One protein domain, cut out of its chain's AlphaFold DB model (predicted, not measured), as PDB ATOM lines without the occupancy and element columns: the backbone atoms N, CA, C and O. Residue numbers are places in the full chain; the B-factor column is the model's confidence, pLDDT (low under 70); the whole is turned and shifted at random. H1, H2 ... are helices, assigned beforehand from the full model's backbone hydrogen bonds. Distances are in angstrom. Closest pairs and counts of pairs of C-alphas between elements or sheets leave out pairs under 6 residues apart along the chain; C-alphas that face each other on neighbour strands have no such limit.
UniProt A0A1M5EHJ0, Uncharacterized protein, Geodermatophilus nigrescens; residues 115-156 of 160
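Overview. This is residues 115 to 156 of the 160 residues of an uncharacterized protein of Geodermatophilus nigrescens (UniProt A0A1M5EHJ0). The printed part makes a long open loop: from H1 and H3, near each other at one end, it runs out to short H2 at the far tip and folds back through residues 134 to 145. Three helices, H1, H2, H3 in that order, hold 19 of the 42 printed residues, under half; there is no named strand, and the class is all helix. The whole is only just loose, close to compact, with a radius of gyration of the C-alphas of 11.0 A, and elongated, spanning 29 by 19 by 14 A.

Arrangement. Start at H1, residues 115 to 118, and look to H3, residues 146 to 155: they are close but not clearly touching, their closest C-alphas, of Leu 116 and Gly 152, 6.1 A apart. H2, residues 129 to 133, is apart from both; residues 129 to 135 stand free. In H2 and H3 every O i to N i+4 pair is within hydrogen-bond range; H1 is too short for one.

Along the chain. Find C-alpha 115 at (-40.149, 9.662, 29.413); H1 runs 4.9 A from there. H2 spans 6.1 A. H3 runs 14.2 A to C-alpha 155 at (-34.179, 4.286, 27.837).

Size, cuts and confidence. The farthest C-alphas, Ala 130 and Gln 147, are 29.9 A apart. The H2 to H3 link is long. The printed part has no cut; no printed residue is under 70 in pLDDT.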
ATOM      1  N   CYS A 115     -41.286  10.444  28.928       98.06
ATOM      2  CA  CYS A 115     -40.149   9.662  29.413       98.06
ATOM      3  C   CYS A 115     -38.804  10.284  28.999       98.06
ATOM      4  O   CYS A 115     -37.950  10.495  29.861       98.06
ATOM      5  N   LEU A 116     -38.629  10.662  27.725       97.88
ATOM      6  CA  LEU A 116     -37.403  11.307  27.225       97.88
ATOM      7  C   LEU A 116     -37.101  12.609  27.976       97.88
ATOM      8  O   LEU A 116     -35.973  12.837  28.417       97.88
ATOM      9  N   VAL A 117     -38.118  13.448  28.183       97.81
ATOM     10  CA  VAL A 117     -37.991  14.686  28.963       97.81
ATOM     11  C   VAL A 117     -37.608  14.383  30.415       97.81
ATOM     12  O   VAL A 117     -36.755  15.072  30.978       97.81
ATOM     13  N   GLY A 118     -38.195  13.345  31.020       97.44
ATOM     14  CA  GLY A 118     -37.833  12.872  32.359       97.44
ATOM     15  C   GLY A 118     -36.392  12.360  32.457       97.44
ATOM     16  O   GLY A 118     -35.725  12.604  33.462       97.44
ATOM     17  N   ALA A 119     -35.888  11.729  31.395       96.44
ATOM     18  CA  ALA A 119     -34.508  11.260  31.271       96.44
ATOM     19  C   ALA A 119     -33.497  12.387  30.967       96.44
ATOM     20  O   ALA A 119     -32.289  12.155  30.977       96.44
ATOM     21  N   GLY A 120     -33.967  13.620  30.757       97.00
ATOM     22  CA  GLY A 120     -33.123  14.800  30.560       97.00
ATOM     23  C   GLY A 120     -32.864  15.173  29.101       97.00
ATOM     24  O   GLY A 120     -32.151  16.150  28.862       97.00
ATOM     25  N   PHE A 121     -33.465  14.463  28.144       97.44
ATOM     26  CA  PHE A 121     -33.450  14.851  26.736       97.44
ATOM     27  C   PHE A 121     -34.359  16.064  26.492       97.44
ATOM     28  O   PHE A 121     -35.238  16.401  27.295       97.44
ATOM     29  N   ALA A 122     -34.143  16.747  25.369       97.31
ATOM     30  CA  ALA A 122     -34.896  17.942  25.000       97.31
ATOM     31  C   ALA A 122     -35.500  17.823  23.590       97.31
ATOM     32  O   ALA A 122     -35.136  18.622  22.730       97.31
ATOM     33  N   PRO A 123     -36.415  16.860  23.354       97.06
ATOM     34  CA  PRO A 123     -37.086  16.747  22.068       97.06
ATOM     35  C   PRO A 123     -37.981  17.962  21.800       97.06
ATOM     36  O   PRO A 123     -38.413  18.667  22.731       97.06
ATOM     37  N   ASP A 124     -38.301  18.165  20.530       97.56
ATOM     38  CA  ASP A 124     -39.199  19.212  20.074       97.56
ATOM     39  C   ASP A 124     -40.602  19.083  20.707       97.56
ATOM     40  O   ASP A 124     -41.040  18.010  21.160       97.56
ATOM     41  N   PRO A 125     -41.329  20.208  20.851       96.25
ATOM     42  CA  PRO A 125     -42.699  20.175  21.342       96.25
ATOM     43  C   PRO A 125     -43.595  19.372  20.384       96.25
ATOM     44  O   PRO A 125     -43.409  19.447  19.172       96.25
ATOM     45  N   PRO A 126     -44.587  18.632  20.908       96.62
ATOM     46  CA  PRO A 126     -45.460  17.838  20.065       96.62
ATOM     47  C   PRO A 126     -46.379  18.740  19.246       96.62
ATOM     48  O   PRO A 126     -46.842  19.777  19.734       96.62
ATOM     49  N   VAL A 127     -46.704  18.299  18.032       96.94
ATOM     50  CA  VAL A 127     -47.852  18.832  17.286       96.94
ATOM     51  C   VAL A 127     -49.138  18.533  18.044       96.94
ATOM     52  O   VAL A 127     -49.187  17.630  18.883       96.94
ATOM     53  N   THR A 128     -50.208  19.269  17.769       97.44
ATOM     54  CA  THR A 128     -51.504  18.988  18.387       97.44
ATOM     55  C   THR A 128     -52.055  17.634  17.926       97.44
ATOM     56  O   THR A 128     -51.759  17.151  16.834       97.44
ATOM     57  N   ARG A 129     -52.937  17.023  18.728       95.69
ATOM     58  CA  ARG A 129     -53.604  15.765  18.343       95.69
ATOM     59  C   ARG A 129     -54.357  15.886  17.014       95.69
ATOM     60  O   ARG A 129     -54.398  14.928  16.254       95.69
ATOM     61  N   ALA A 130     -54.973  17.038  16.755       96.94
ATOM     62  CA  ALA A 130     -55.697  17.280  15.512       96.94
ATOM     63  C   ALA A 130     -54.751  17.296  14.302       96.94
ATOM     64  O   ALA A 130     -55.066  16.674  13.295       96.94
ATOM     65  N   GLU A 131     -53.587  17.937  14.420       96.69
ATOM     66  CA  GLU A 131     -52.560  17.952  13.370       96.69
ATOM     67  C   GLU A 131     -51.978  16.558  13.131       96.69
ATOM     68  O   GLU A 131     -51.867  16.136  11.984       96.69
ATOM     69  N   PHE A 132     -51.695  15.799  14.193       95.50
ATOM     70  CA  PHE A 132     -51.242  14.413  14.063       95.50
ATOM     71  C   PHE A 132     -52.271  13.543  13.325       95.50
ATOM     72  O   PHE A 132     -51.933  12.826  12.389       95.50
ATOM     73  N   LEU A 133     -53.556  13.643  13.692       93.81
ATOM     74  CA  LEU A 133     -54.640  12.928  13.002       93.81
ATOM     75  C   LEU A 133     -54.869  13.422  11.566       93.81
ATOM     76  O   LEU A 133     -55.410  12.678  10.752       93.81
ATOM     77  N   ALA A 134     -54.458  14.652  11.254       95.94
ATOM     78  CA  ALA A 134     -54.440  15.191   9.898       95.94
ATOM     79  C   ALA A 134     -53.201  14.751   9.089       95.94
ATOM     80  O   ALA A 134     -53.091  15.122   7.922       95.94
ATOM     81  N   GLY A 135     -52.300  13.955   9.680       94.62
ATOM     82  CA  GLY A 135     -51.111  13.417   9.022       94.62
ATOM     83  C   GLY A 135     -49.860  14.280   9.169       94.62
ATOM     84  O   GLY A 135     -48.992  14.221   8.306       94.62
ATOM     85  N   ALA A 136     -49.762  15.109  10.212       95.62
ATOM     86  CA  ALA A 136     -48.508  15.786  10.520       95.62
ATOM     87  C   ALA A 136     -47.428  14.764  10.907       95.62
ATOM     88  O   ALA A 136     -47.623  13.969  11.830       95.62
ATOM     89  N   ASP A 137     -46.283  14.837  10.231       92.50
ATOM     90  CA  ASP A 137     -45.100  14.046  10.550       92.50
ATOM     91  C   ASP A 137     -44.451  14.616  11.814       92.50
ATOM     92  O   ASP A 137     -43.689  15.580  11.764       92.50
ATOM     93  N   TRP A 138     -44.815  14.050  12.961       96.25
ATOM     94  CA  TRP A 138     -44.188  14.342  14.244       96.25
ATOM     95  C   TRP A 138     -43.749  13.051  14.924       96.25
ATOM     96  O   TRP A 138     -44.505  12.075  14.987       96.25
ATOM     97  N   SER A 139     -42.546  13.078  15.483       96.06
ATOM     98  CA  SER A 139     -41.929  11.992  16.230       96.06
ATOM     99  C   SER A 139     -41.476  12.476  17.614       96.06
ATOM    100  O   SER A 139     -40.992  13.601  17.758       96.06
ATOM    101  N   PRO A 140     -41.548  11.632  18.664       97.25
ATOM    102  CA  PRO A 140     -41.045  11.981  19.994       97.25
ATOM    103  C   PRO A 140     -39.528  12.217  20.034       97.25
ATOM    104  O   PRO A 140     -39.034  12.735  21.034       97.25
ATOM    105  N   TYR A 141     -38.809  11.847  18.970       97.56
ATOM    106  CA  TYR A 141     -37.367  12.038  18.820       97.56
ATOM    107  C   TYR A 141     -36.995  13.269  17.981       97.56
ATOM    108  O   TYR A 141     -35.807  13.534  17.804       97.56
ATOM    109  N   ASP A 142     -37.972  14.020  17.462       97.62
ATOM    110  CA  ASP A 142     -37.691  15.230  16.685       97.62
ATOM    111  C   ASP A 142     -36.869  16.229  17.514       97.62
ATOM    112  O   ASP A 142     -37.081  16.393  18.718       97.62
ATOM    113  N   GLY A 143     -35.891  16.867  16.871       96.94
ATOM    114  CA  GLY A 143     -34.957  17.794  17.515       96.94
ATOM    115  C   GLY A 143     -33.794  17.133  18.269       96.94
ATOM    116  O   GLY A 143     -32.882  17.843  18.695       96.94
ATOM    117  N   LEU A 144     -33.779  15.802  18.411       97.38
ATOM    118  CA  LEU A 144     -32.644  15.063  18.974       97.38
ATOM    119  C   LEU A 144     -31.604  14.730  17.899       97.38
ATOM    120  O   LEU A 144     -31.922  14.544  16.723       97.38
ATOM    121  N   THR A 145     -30.342  14.610  18.310       98.00
ATOM    122  CA  THR A 145     -29.321  13.976  17.465       98.00
ATOM    123  C   THR A 145     -29.594  12.477  17.318       98.00
ATOM    124  O   THR A 145     -30.280  11.876  18.141       98.00
ATOM    125  N   GLU A 146     -29.022  11.839  16.295       97.12
ATOM    126  CA  GLU A 146     -29.182  10.393  16.070       97.12
ATOM    127  C   GLU A 146     -28.735   9.559  17.285       97.12
ATOM    128  O   GLU A 146     -29.419   8.618  17.682       97.12
ATOM    129  N   GLN A 147     -27.630   9.956  17.926       98.00
ATOM    130  CA  GLN A 147     -27.133   9.297  19.134       98.00
ATOM    131  C   GLN A 147     -28.099   9.466  20.315       98.00
ATOM    132  O   GLN A 147     -28.428   8.490  20.981       98.00
ATOM    133  N   GLU A 148     -28.603  10.681  20.552       97.31
ATOM    134  CA  GLU A 148     -29.588  10.933  21.611       97.31
ATOM    135  C   GLU A 148     -30.909  10.206  21.352       97.31
ATOM    136  O   GLU A 148     -31.541   9.732  22.294       97.31
ATOM    137  N   ALA A 149     -31.327  10.090  20.091       97.81
ATOM    138  CA  ALA A 149     -32.510   9.332  19.715       97.81
ATOM    139  C   ALA A 149     -32.320   7.832  19.986       97.81
ATOM    140  O   ALA A 149     -33.222   7.201  20.534       97.81
ATOM    141  N   ALA A 150     -31.149   7.269  19.674       97.50
ATOM    142  CA  ALA A 150     -30.827   5.872  19.968       97.50
ATOM    143  C   ALA A 150     -30.775   5.597  21.481       97.50
ATOM    144  O   ALA A 150     -31.418   4.661  21.964       97.50
ATOM    145  N   ASP A 151     -30.074   6.446  22.238       97.44
ATOM    146  CA  ASP A 151     -29.988   6.345  23.700       97.44
ATOM    147  C   ASP A 151     -31.370   6.530  24.347       97.44
ATOM    148  O   ASP A 151     -31.759   5.796  25.259       97.44
ATOM    149  N   GLY A 152     -32.154   7.473  23.823       96.94
ATOM    150  CA  GLY A 152     -33.525   7.733  24.232       96.94
ATOM    151  C   GLY A 152     -34.467   6.565  23.946       96.94
ATOM    152  O   GLY A 152     -35.265   6.205  24.807       96.94
ATOM    153  N   ALA A 153     -34.365   5.931  22.778       96.94
ATOM    154  CA  ALA A 153     -35.164   4.758  22.426       96.94
ATOM    155  C   ALA A 153     -34.840   3.548  23.313       96.94
ATOM    156  O   ALA A 153     -35.744   2.797  23.680       96.94
ATOM    157  N   ALA A 154     -33.573   3.386  23.709       97.19
ATOM    158  CA  ALA A 154     -33.165   2.354  24.657       97.19
ATOM    159  C   ALA A 154     -33.691   2.626  26.079       97.19
ATOM    160  O   ALA A 154     -34.096   1.693  26.775       97.19
ATOM    161  N   ALA A 155     -33.700   3.889  26.512       96.88
ATOM    162  CA  ALA A 155     -34.179   4.286  27.837       96.88
ATOM    163  C   ALA A 155     -35.715   4.319  27.952       96.88
ATOM    164  O   ALA A 155     -36.259   4.054  29.025       96.88
ATOM    165  N   CYS A 156     -36.408   4.644  26.861       97.44
ATOM    166  CA  CYS A 156     -37.845   4.902  26.809       97.44
ATOM    167  C   CYS A 156     -38.503   4.100  25.670       97.44
ATOM    168  O   CYS A 156     -38.818   4.671  24.621       97.44
TER     169      CYS A 156